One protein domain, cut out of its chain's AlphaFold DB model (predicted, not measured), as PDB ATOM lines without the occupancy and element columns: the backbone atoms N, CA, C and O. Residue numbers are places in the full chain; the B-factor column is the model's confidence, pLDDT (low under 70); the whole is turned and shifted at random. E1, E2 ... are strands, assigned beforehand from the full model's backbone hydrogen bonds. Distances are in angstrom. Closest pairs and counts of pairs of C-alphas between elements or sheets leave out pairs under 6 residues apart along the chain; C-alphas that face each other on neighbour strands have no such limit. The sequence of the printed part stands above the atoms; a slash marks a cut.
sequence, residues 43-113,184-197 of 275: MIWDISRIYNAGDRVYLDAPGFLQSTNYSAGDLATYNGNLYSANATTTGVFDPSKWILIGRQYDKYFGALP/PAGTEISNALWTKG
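Overview. This is residues 43 to 113 and 184 to 197 of the 275 residues of an uncharacterized protein of Mucilaginibacter rubeus (UniProt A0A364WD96). Little of it is regular: two small three-stranded antiparallel sheets, E1-E5-E6 and E2-E3-E4, sit one after the other along an elongated, loop-rich body, and loop residues 64 to 69 and 89 to 92 make the end beyond E2-E3-E4. The printed part has 85 residues, no named helix and six named strands, E1 to E6 in chain order; it is all strand, with 25 residues in named elements. It is compact, radius of gyration of the C-alphas 13.2 A, spanning 42 by 21 by 19 A.

Arrangement. Residues 43 to 44 pair parallel with 57 to 58 of E1 (residues 56 to 58). E1 is antiparallel to E5 (107 to 110), N 57 to O 108 2.9 A; E5 to E6 (194 to 196), N 109 to O 195 2.9 A. E2 (75 to 78), E3 (81 to 85) and E4 (98 to 103) form a meander, each the antiparallel neighbour of the one before: N 76 to O 83 3.0 A, N 84 to O 99 2.9 A. E4 and E5 are apart.

Along the chain. C-alpha 56 begins E1 at (32.220, 40.429, -48.336); C-alpha 196 ends E6 at (32.874, 49.294, -43.852). E1 to E6 measure 7.1, 10.0, 12.9, 13.9, 10.6 and 6.6 A.

Size, cuts and confidence. C-alphas 67 and 113 are farthest apart, 42.7 A. Residues 114 to 183 are cut out, leaving C-alphas 113 and 184 12.9 A apart. Links E1 to E2 and E3 to E4 are long. No printed residue is under 70 in pLDDT.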
ATOM      1  N   MET A  43      27.661  38.032 -49.301       95.12
ATOM      2  CA  MET A  43      26.699  37.259 -48.507       95.12
ATOM      3  C   MET A  43      25.954  38.152 -47.511       95.12
ATOM      4  O   MET A  43      26.422  39.237 -47.178       95.12
ATOM      5  N   ILE A  44      24.809  37.705 -47.003       97.00
ATOM      6  CA  ILE A  44      24.185  38.370 -45.850       97.00
ATOM      7  C   ILE A  44      25.090  38.144 -44.631       97.00
ATOM      8  O   ILE A  44      25.640  37.052 -44.450       97.00
ATOM      9  N   TRP A  45      25.294  39.186 -43.827       97.38
ATOM     10  CA  TRP A  45      26.028  39.060 -42.571       97.38
ATOM     11  C   TRP A  45      25.243  38.209 -41.567       97.38
ATOM     12  O   TRP A  45      24.064  38.442 -41.321       97.38
ATOM     13  N   ASP A  46      25.929  37.244 -40.968       95.38
ATOM     14  CA  ASP A  46      25.405  36.307 -39.987       95.38
ATOM     15  C   ASP A  46      26.418  36.198 -38.848       95.38
ATOM     16  O   ASP A  46      27.550  35.742 -39.032       95.38
ATOM     17  N   ILE A  47      26.006  36.615 -37.653       94.25
ATOM     18  CA  ILE A  47      26.865  36.615 -36.469       94.25
ATOM     19  C   ILE A  47      27.327  35.205 -36.072       94.25
ATOM     20  O   ILE A  47      28.368  35.059 -35.441       94.25
ATOM     21  N   SER A  48      26.594  34.155 -36.448       94.81
ATOM     22  CA  SER A  48      26.939  32.765 -36.127       94.81
ATOM     23  C   SER A  48      28.002  32.169 -37.056       94.81
ATOM     24  O   SER A  48      28.535  31.088 -36.788       94.81
ATOM     25  N   ARG A  49      28.344  32.870 -38.142       96.06
ATOM     26  CA  ARG A  49      29.240  32.378 -39.183       96.06
ATOM     27  C   ARG A  49      30.694  32.783 -38.935       96.06
ATOM     28  O   ARG A  49      30.996  33.875 -38.463       96.06
ATOM     29  N   ILE A  50      31.610  31.887 -39.303       97.25
ATOM     30  CA  ILE A  50      33.048  32.170 -39.388       97.25
ATOM     31  C   ILE A  50      33.350  32.749 -40.772       97.25
ATOM     32  O   ILE A  50      32.925  32.183 -41.783       97.25
ATOM     33  N   TYR A  51      34.118  33.836 -40.812       97.00
ATOM     34  CA  TYR A  51      34.537  34.499 -42.051       97.00
ATOM     35  C   TYR A  51      36.059  34.525 -42.190       97.00
ATOM     36  O   TYR A  51      36.792  34.323 -41.223       97.00
ATOM     37  N   ASN A  52      36.546  34.799 -43.393       95.38
ATOM     38  CA  ASN A  52      37.959  35.018 -43.690       95.38
ATOM     39  C   ASN A  52      38.229  36.491 -44.012       95.38
ATOM     40  O   ASN A  52      37.318  37.284 -44.263       95.38
ATOM     41  N   ALA A  53      39.508  36.873 -44.038       94.88
ATOM     42  CA  ALA A  53      39.875  38.203 -44.512       94.88
ATOM     43  C   ALA A  53      39.485  38.366 -45.988       94.88
ATOM     44  O   ALA A  53      39.765  37.493 -46.809       94.88
ATOM     45  N   GLY A  54      38.891  39.509 -46.322       94.06
ATOM     46  CA  GLY A  54      38.410  39.825 -47.662       94.06
ATOM     47  C   GLY A  54      37.004  39.316 -47.987       94.06
ATOM     48  O   GLY A  54      36.445  39.786 -48.981       94.06
ATOM     49  N   ASP A  55      36.410  38.439 -47.164       96.12
ATOM     50  CA  ASP A  55      35.019  38.008 -47.345       96.12
ATOM     51  C   ASP A  55      34.088  39.218 -47.265       96.12
ATOM     52  O   ASP A  55      34.226  40.065 -46.378       96.12
ATOM     53  N   ARG A  56      33.147  39.305 -48.206       96.31
ATOM     54  CA  ARG A  56      32.220  40.429 -48.336       96.31
ATOM     55  C   ARG A  56      30.856  40.076 -47.782       96.31
ATOM     56  O   ARG A  56      30.270  39.057 -48.156       96.31
ATOM     57  N   VAL A  57      30.313  40.982 -46.980       97.69
ATOM     58  CA  VAL A  57      28.968  40.861 -46.430       97.69
ATOM     59  C   VAL A  57      28.160  42.139 -46.616       97.69
ATOM     60  O   VAL A  57      28.716  43.229 -46.765       97.69
ATOM     61  N   TYR A  58      26.839  42.015 -46.602       97.44
ATOM     62  CA  TYR A  58      25.922  43.143 -46.493       97.44
ATOM     63  C   TYR A  58      24.916  42.922 -45.366       97.44
ATOM     64  O   TYR A  58      24.603  41.789 -44.999       97.44
ATOM     65  N   LEU A  59      24.439  44.027 -44.801       97.75
ATOM     66  CA  LEU A  59      23.457  44.014 -43.727       97.75
ATOM     67  C   LEU A  59      22.049  43.848 -44.291       97.75
ATOM     68  O   LEU A  59      21.562  44.730 -44.997       97.75
ATOM     69  N   ASP A  60      21.383  42.750 -43.955       97.19
ATOM     70  CA  ASP A  60      19.982  42.545 -44.304       97.19
ATOM     71  C   ASP A  60      19.302  41.569 -43.340       97.19
ATOM     72  O   ASP A  60      19.960  40.722 -42.738       97.19
ATOM     73  N   ALA A  61      17.991  41.721 -43.178       96.19
ATOM     74  CA  ALA A  61      17.135  40.839 -42.392       96.19
ATOM     75  C   ALA A  61      15.660  41.058 -42.770       96.19
ATOM     76  O   ALA A  61      15.315  42.112 -43.324       96.19
ATOM     77  N   PRO A  62      14.761  40.116 -42.427       96.00
ATOM     78  CA  PRO A  62      13.328  40.305 -42.617       96.00
ATOM     79  C   PRO A  62      12.814  41.619 -42.010       96.00
ATOM     80  O   PRO A  62      13.301  42.084 -40.977       96.00
ATOM     81  N   GLY A  63      11.810  42.215 -42.655       96.38
ATOM     82  CA  GLY A  63      11.143  43.414 -42.150       96.38
ATOM     83  C   GLY A  63      10.477  43.168 -40.798       96.38
ATOM     84  O   GLY A  63       9.881  42.115 -40.577       96.38
ATOM     85  N   PHE A  64      10.548  44.151 -39.903       97.00
ATOM     86  CA  PHE A  64       9.908  44.082 -38.595       97.00
ATOM     87  C   PHE A  64       8.383  43.932 -38.721       97.00
ATOM     88  O   PHE A  64       7.694  44.782 -39.289       97.00
ATOM     89  N   LEU A  65       7.856  42.867 -38.123       96.12
ATOM     90  CA  LEU A  65       6.430  42.577 -37.974       96.12
ATOM     91  C   LEU A  65       6.016  42.613 -36.497       96.12
ATOM     92  O   LEU A  65       6.621  41.927 -35.675       96.12
ATOM     93  N   GLN A  66       4.946  43.350 -36.176       95.12
ATOM     94  CA  GLN A  66       4.449  43.519 -34.798       95.12
ATOM     95  C   GLN A  66       3.887  42.230 -34.179       95.12
ATOM     96  O   GLN A  66       3.857  42.089 -32.960       95.12
ATOM     97  N   SER A  67       3.413  41.302 -35.014       94.75
ATOM     98  CA  SER A  67       2.835  40.021 -34.592       94.75
ATOM     99  C   SER A  67       3.881  38.948 -34.280       94.75
ATOM    100  O   SER A  67       3.519  37.864 -33.830       94.75
ATOM    101  N   THR A  68       5.157  39.212 -34.565       95.25
ATOM    102  CA  THR A  68       6.246  38.253 -34.372       95.25
ATOM    103  C   THR A  68       6.845  38.422 -32.979       95.25
ATOM    104  O   THR A  68       7.152  39.535 -32.557       95.25
ATOM    105  N   ASN A  69       7.037  37.306 -32.275       95.50
ATOM    106  CA  ASN A  69       7.815  37.273 -31.039       95.50
ATOM    107  C   ASN A  69       9.292  37.096 -31.397       95.50
ATOM    108  O   ASN A  69       9.672  36.035 -31.888       95.50
ATOM    109  N   TYR A  70      10.100  38.118 -31.143       96.81
ATOM    110  CA  TYR A  70      11.545  38.089 -31.356       96.81
ATOM    111  C   TYR A  70      12.243  37.656 -30.073       96.81
ATOM    112  O   TYR A  70      11.923  38.154 -28.993       96.81
ATOM    113  N   SER A  71      13.195  36.741 -30.189       95.69
ATOM    114  CA  SER A  71      14.132  36.370 -29.131       95.69
ATOM    115  C   SER A  71      15.319  37.330 -29.101       95.69
ATOM    116  O   SER A  71      15.604  38.012 -30.083       95.69
ATOM    117  N   ALA A  72      16.033  37.390 -27.975       93.38
ATOM    118  CA  ALA A  72      17.277  38.154 -27.906       93.38
ATOM    119  C   ALA A  72      18.268  37.656 -28.977       93.38
ATOM    120  O   ALA A  72      18.485  36.452 -29.103       93.38
ATOM    121  N   GLY A  73      18.860  38.582 -29.729       92.38
ATOM    122  CA  GLY A  73      19.738  38.301 -30.862       92.38
ATOM    123  C   GLY A  73      19.041  38.317 -32.225       92.38
ATOM    124  O   GLY A  73      19.723  38.550 -33.223       92.38
ATOM    125  N   ASP A  74      17.714  38.156 -32.286       95.31
ATOM    126  CA  ASP A  74      16.985  38.137 -33.559       95.31
ATOM    127  C   ASP A  74      17.159  39.454 -34.323       95.31
ATOM    128  O   ASP A  74      17.138  40.545 -33.745       95.31
ATOM    129  N   LEU A  75      17.313  39.340 -35.643       95.56
ATOM    130  CA  LEU A  75      17.526  40.471 -36.537       95.56
ATOM    131  C   LEU A  75      16.223  40.894 -37.214       95.56
ATOM    132  O   LEU A  75      15.463  40.054 -37.696       95.56
ATOM    133  N   ALA A  76      15.994  42.202 -37.308       96.69
ATOM    134  CA  ALA A  76      14.884  42.761 -38.072       96.69
ATOM    135  C   ALA A  76      15.257  44.101 -38.709       96.69
ATOM    136  O   ALA A  76      16.024  44.890 -38.147       96.69
ATOM    137  N   THR A  77      14.683  44.386 -39.878       97.12
ATOM    138  CA  THR A  77      14.813  45.689 -40.536       97.12
ATOM    139  C   THR A  77      13.620  46.590 -40.217       97.12
ATOM    140  O   THR A  77      12.460  46.192 -40.320       97.12
ATOM    141  N   TYR A  78      13.889  47.834 -39.822       96.69
ATOM    142  CA  TYR A  78      12.860  48.838 -39.536       96.69
ATOM    143  C   TYR A  78      13.315  50.221 -40.018       96.69
ATOM    144  O   TYR A  78      14.397  50.694 -39.665       96.69
ATOM    145  N   ASN A  79      12.499  50.870 -40.856       95.12
ATOM    146  CA  ASN A  79      12.789  52.181 -41.458       95.12
ATOM    147  C   ASN A  79      14.187  52.271 -42.114       95.12
ATOM    148  O   ASN A  79      14.910  53.247 -41.922       95.12
ATOM    149  N   GLY A  80      14.583  51.232 -42.861       94.44
ATOM    150  CA  GLY A  80      15.862  51.177 -43.582       94.44
ATOM    151  C   GLY A  80      17.096  50.934 -42.706       94.44
ATOM    152  O   GLY A  80      18.221  51.051 -43.190       94.44
ATOM    153  N   ASN A  81      16.911  50.597 -41.430       96.88
ATOM    154  CA  ASN A  81      17.988  50.229 -40.515       96.88
ATOM    155  C   ASN A  81      17.845  48.772 -40.070       96.88
ATOM    156  O   ASN A  81      16.728  48.277 -39.920       96.88
ATOM    157  N   LEU A  82      18.977  48.112 -39.845       97.00
ATOM    158  CA  LEU A  82      19.064  46.773 -39.278       97.00
ATOM    159  C   LEU A  82      19.230  46.867 -37.759       97.00
ATOM    160  O   LEU A  82      20.117  47.577 -37.272       97.00
ATOM    161  N   TYR A  83      18.414  46.116 -37.027       96.62
ATOM    162  CA  TYR A  83      18.461  46.027 -35.574       96.62
ATOM    163  C   TYR A  83      18.607  44.580 -35.104       96.62
ATOM    164  O   TYR A  83      18.153  43.662 -35.786       96.62
ATOM    165  N   SER A  84      19.178  44.403 -33.912       95.50
ATOM    166  CA  SER A  84      19.126  43.153 -33.147       95.50
ATOM    167  C   SER A  84      18.314  43.347 -31.870       95.50
ATOM    168  O   SER A  84      18.479  44.355 -31.178       95.50
ATOM    169  N   ALA A  85      17.421  42.412 -31.558       96.00
ATOM    170  CA  ALA A  85      16.647  42.445 -30.324       96.00
ATOM    171  C   ALA A  85      17.569  42.232 -29.111       96.00
ATOM    172  O   ALA A  85      18.308  41.252 -29.047       96.00
ATOM    173  N   ASN A  86      17.527  43.124 -28.119       94.44
ATOM    174  CA  ASN A  86      18.362  42.994 -26.913       94.44
ATOM    175  C   ASN A  86      17.751  42.078 -25.837       94.44
ATOM    176  O   ASN A  86      18.436  41.656 -24.909       94.44
ATOM    177  N   ALA A  87      16.461  41.779 -25.968       92.50
ATOM    178  CA  ALA A  87      15.671  40.930 -25.093       92.50
ATOM    179  C   ALA A  87      14.473  40.386 -25.882       92.50
ATOM    180  O   ALA A  87      14.132  40.905 -26.948       92.50
ATOM    181  N   THR A  88      13.797  39.372 -25.343       94.69
ATOM    182  CA  THR A  88      12.558  38.873 -25.944       94.69
ATOM    183  C   THR A  88      11.512  39.989 -26.028       94.69
ATOM    184  O   THR A  88      11.182  40.616 -25.018       94.69
ATOM    185  N   THR A  89      10.985  40.254 -27.224       94.19
ATOM    186  CA  THR A  89      10.075  41.379 -27.477       94.19
ATOM    187  C   THR A  89       9.018  41.056 -28.535       94.19
ATOM    188  O   THR A  89       9.216  40.211 -29.403       94.19
ATOM    189  N   THR A  90       7.871  41.727 -28.445       94.62
ATOM    190  CA  THR A  90       6.720  41.600 -29.353       94.62
ATOM    191  C   THR A  90       5.903  42.895 -29.332       94.62
ATOM    192  O   THR A  90       6.036  43.692 -28.394       94.62
ATOM    193  N   GLY A  91       5.051  43.116 -30.333       93.50
ATOM    194  CA  GLY A  91       4.193  44.299 -30.425       93.50
ATOM    195  C   GLY A  91       4.822  45.462 -31.196       93.50
ATOM    196  O   GLY A  91       5.506  45.260 -32.193       93.50
ATOM    197  N   VAL A  92       4.538  46.701 -30.789       94.50
ATOM    198  CA  VAL A  92       5.018  47.913 -31.481       94.50
ATOM    199  C   VAL A  92       6.539  48.043 -31.354       94.50
ATOM    200  O   VAL A  92       7.112  47.695 -30.322       94.50
ATOM    201  N   PHE A  93       7.195  48.561 -32.398       95.44
ATOM    202  CA  PHE A  93       8.636  48.807 -32.376       95.44
ATOM    203  C   PHE A  93       9.002  49.786 -31.251       95.44
ATOM    204  O   PHE A  93       8.560  50.935 -31.246       95.44
ATOM    205  N   ASP A  94       9.826  49.325 -30.315       93.56
ATOM    206  CA  ASP A  94      10.297  50.084 -29.159       93.56
ATOM    207  C   ASP A  94      11.828  50.149 -29.199       93.56
ATOM    208  O   ASP A  94      12.471  49.155 -28.859       93.56
ATOM    209  N   PRO A  95      12.437  51.287 -29.582       92.00
ATOM    210  CA  PRO A  95      13.887  51.413 -29.717       92.00
ATOM    211  C   PRO A  95      14.690  51.004 -28.475       92.00
ATOM    212  O   PRO A  95      15.855  50.652 -28.605       92.00
ATOM    213  N   SER A  96      14.097  51.015 -27.273       94.12
ATOM    214  CA  SER A  96      14.787  50.575 -26.052       94.12
ATOM    215  C   SER A  96      15.045  49.061 -26.003       94.12
ATOM    216  O   SER A  96      15.918  48.606 -25.265       94.12
ATOM    217  N   LYS A  97      14.318  48.280 -26.812       95.19
ATOM    218  CA  LYS A  97      14.424  46.815 -26.912       95.19
ATOM    219  C   LYS A  97      15.264  46.341 -28.102       95.19
ATOM    220  O   LYS A  97      15.371  45.141 -28.355       95.19
ATOM    221  N   TRP A  98      15.844  47.275 -28.851       96.31
ATOM    222  CA  TRP A  98      16.546  47.008 -30.100       96.31
ATOM    223  C   TRP A  98      17.881  47.745 -30.140       96.31
ATOM    224  O   TRP A  98      17.968  48.938 -29.863       96.31
ATOM    225  N   ILE A  99      18.937  47.037 -30.526       95.50
ATOM    226  CA  ILE A  99      20.268  47.598 -30.748       95.50
ATOM    227  C   ILE A  99      20.410  47.874 -32.242       95.50
ATOM    228  O   ILE A  99      20.243  46.972 -33.062       95.50
ATOM    229  N   LEU A 100      20.706  49.124 -32.603       95.50
ATOM    230  CA  LEU A 100      20.995  49.507 -33.985       95.50
ATOM    231  C   LEU A 100      22.341  48.916 -34.417       95.50
ATOM    232  O   LEU A 100      23.368  49.230 -33.819       95.50
ATOM    233  N   ILE A 101      22.340  48.122 -35.486       95.75
ATOM    234  CA  ILE A 101      23.559  47.556 -36.079       95.75
ATOM    235  C   ILE A 101      24.100  48.477 -37.179       95.75
ATOM    236  O   ILE A 101      25.296  48.753 -37.241       95.75
ATOM    237  N   GLY A 102      23.224  48.965 -38.060       95.62
ATOM    238  CA  GLY A 102      23.614  49.776 -39.214       95.62
ATOM    239  C   GLY A 102      22.458  50.016 -40.178       95.62
ATOM    240  O   GLY A 102      21.309  49.695 -39.871       95.62
ATOM    241  N   ARG A 103      22.742  50.582 -41.357       96.44
ATOM    242  CA  ARG A 103      21.723  50.731 -42.406       96.44
ATOM    243  C   ARG A 103      21.573  49.436 -43.191       96.44
ATOM    244  O   ARG A 103      22.550  48.726 -43.417       96.44
ATOM    245  N   GLN A 104      20.353  49.153 -43.634       96.69
ATOM    246  CA  GLN A 104      20.099  48.046 -44.549       96.69
ATOM    247  C   GLN A 104      20.923  48.242 -45.833       96.69
ATOM    248  O   GLN A 104      21.049  49.358 -46.338       96.69
ATOM    249  N   TYR A 105      21.494  47.150 -46.335       96.12
ATOM    250  CA  TYR A 105      22.402  47.076 -47.480       96.12
ATOM    251  C   TYR A 105      23.757  47.781 -47.319       96.12
ATOM    252  O   TYR A 105      24.527  47.827 -48.284       96.12
ATOM    253  N   ASP A 106      24.104  48.278 -46.121       96.81
ATOM    254  CA  ASP A 106      25.490  48.664 -45.846       96.81
ATOM    255  C   ASP A 106      26.399  47.445 -46.062       96.81
ATOM    256  O   ASP A 106      26.121  46.342 -45.582       96.81
ATOM    257  N   LYS A 107      27.491  47.654 -46.801       96.88
ATOM    258  CA  LYS A 107      28.475  46.617 -47.123       96.88
ATOM    259  C   LYS A 107      29.680  46.702 -46.202       96.88
ATOM    260  O   LYS A 107      30.134  47.796 -45.854       96.88
ATOM    261  N   TYR A 108      30.214  45.537 -45.874       97.94
ATOM    262  CA  TYR A 108      31.425  45.365 -45.092       97.94
ATOM    263  C   TYR A 108      32.278  44.260 -45.708       97.94
ATOM    264  O   TYR A 108      31.783  43.390 -46.427       97.94
ATOM    265  N   PHE A 109      33.566  44.270 -45.394       97.50
ATOM    266  CA  PHE A 109      34.461  43.170 -45.719       97.50
ATOM    267  C   PHE A 109      35.401  42.857 -44.560       97.50
ATOM    268  O   PHE A 109      35.742  43.740 -43.767       97.50
ATOM    269  N   GLY A 110      35.820  41.595 -44.467       97.12
ATOM    270  CA  GLY A 110      36.776  41.155 -43.460       97.12
ATOM    271  C   GLY A 110      38.110  41.884 -43.620       97.12
ATOM    272  O   GLY A 110      38.727  41.830 -44.688       97.12
ATOM    273  N   ALA A 111      38.557  42.573 -42.575       96.38
ATOM    274  CA  ALA A 111      39.811  43.308 -42.574       96.38
ATOM    275  C   ALA A 111      41.003  42.351 -42.724       96.38
ATOM    276  O   ALA A 111      41.001  41.224 -42.220       96.38
ATOM    277  N   LEU A 112      42.043  42.809 -43.419       95.06
ATOM    278  CA  LEU A 112      43.293  42.063 -43.508       95.06
ATOM    279  C   LEU A 112      44.004  42.102 -42.144       95.06
ATOM    280  O   LEU A 112      44.237  43.196 -41.630       95.06
ATOM    281  N   PRO A 113      44.408  40.953 -41.566       96.12
ATOM    282  CA  PRO A 113      45.108  40.939 -40.276       96.12
ATOM    283  C   PRO A 113      46.503  41.561 -40.362       96.12
ATOM    284  O   PRO A 113      47.036  42.048 -39.366       96.12
ATOM    285  N   PRO A 184      36.167  35.028 -36.017       97.31
ATOM    286  CA  PRO A 184      35.376  34.050 -35.279       97.31
ATOM    287  C   PRO A 184      33.876  34.351 -35.335       97.31
ATOM    288  O   PRO A 184      33.467  35.514 -35.391       97.31
ATOM    289  N   ALA A 185      33.058  33.303 -35.223       96.81
ATOM    290  CA  ALA A 185      31.637  33.458 -34.935       96.81
ATOM    291  C   ALA A 185      31.442  34.256 -33.630       96.81
ATOM    292  O   ALA A 185      32.249  34.161 -32.704       96.81
ATOM    293  N   GLY A 186      30.383  35.056 -33.567       95.12
ATOM    294  CA  GLY A 186      30.120  35.996 -32.478       95.12
ATOM    295  C   GLY A 186      30.770  37.370 -32.663       95.12
ATOM    296  O   GLY A 186      30.551  38.253 -31.838       95.12
ATOM    297  N   THR A 187      31.559  37.585 -33.722       96.38
ATOM    298  CA  THR A 187      32.191  38.890 -33.968       96.38
ATOM    299  C   THR A 187      31.176  39.887 -34.528       96.38
ATOM    300  O   THR A 187      30.731  39.760 -35.670       96.38
ATOM    301  N   GLU A 188      30.851  40.914 -33.745       94.50
ATOM    302  CA  GLU A 188      29.982  42.014 -34.174       94.50
ATOM    303  C   GLU A 188      30.543  42.765 -35.391       94.50
ATOM    304  O   GLU A 188      31.753  42.963 -35.511       94.50
ATOM    305  N   ILE A 189      29.659  43.264 -36.263       96.06
ATOM    306  CA  ILE A 189      30.055  44.034 -37.457       96.06
ATOM    307  C   ILE A 189      30.764  45.363 -37.125       96.06
ATOM    308  O   ILE A 189      31.452  45.940 -37.963       96.06
ATOM    309  N   SER A 190      30.599  45.860 -35.898       94.38
ATOM    310  CA  SER A 190      31.260  47.055 -35.362       94.38
ATOM    311  C   SER A 190      32.741  46.824 -35.025       94.38
ATOM    312  O   SER A 190      33.482  47.785 -34.811       94.38
ATOM    313  N   ASN A 191      33.180  45.563 -34.951       96.88
ATOM    314  CA  ASN A 191      34.536  45.189 -34.572       96.88
ATOM    315  C   ASN A 191      35.567  45.628 -35.630       96.88
ATOM    316  O   ASN A 191      35.292  45.610 -36.825       96.88
ATOM    317  N   ALA A 192      36.797  45.932 -35.200       96.00
ATOM    318  CA  ALA A 192      37.909  46.307 -36.082       96.00
ATOM    319  C   ALA A 192      38.321  45.217 -37.096       96.00
ATOM    320  O   ALA A 192      39.015  45.509 -38.069       96.00
ATOM    321  N   LEU A 193      37.892  43.967 -36.891       96.88
ATOM    322  CA  LEU A 193      38.018  42.884 -37.868       96.88
ATOM    323  C   LEU A 193      37.128  43.084 -39.106       96.88
ATOM    324  O   LEU A 193      37.299  42.367 -40.090       96.88
ATOM    325  N   TRP A 194      36.222  44.061 -39.092       97.69
ATOM    326  CA  TRP A 194      35.392  44.452 -40.223       97.69
ATOM    327  C   TRP A 194      35.745  45.860 -40.697       97.69
ATOM    328  O   TRP A 194      35.893  46.795 -39.914       97.69
ATOM    329  N   THR A 195      35.831  46.029 -42.014       97.38
ATOM    330  CA  THR A 195      35.939  47.347 -42.645       97.38
ATOM    331  C   THR A 195      34.641  47.657 -43.374       97.38
ATOM    332  O   THR A 195      34.193  46.866 -44.204       97.38
ATOM    333  N   LYS A 196      34.037  48.816 -43.095       96.62
ATOM    334  CA  LYS A 196      32.874  49.294 -43.852       96.62
ATOM    335  C   LYS A 196      33.295  49.674 -45.272       96.62
ATOM    336  O   LYS A 196      34.203  50.483 -45.450       96.62
ATOM    337  N   GLY A 197      32.612  49.132 -46.274       94.94
ATOM    338  CA  GLY A 197      32.867  49.408 -47.683       94.94
ATOM    339  C   GLY A 197      32.760  48.175 -48.571       94.94
ATOM    340  O   GLY A 197      32.357  47.096 -48.144       94.94
TER     341      GLY A 197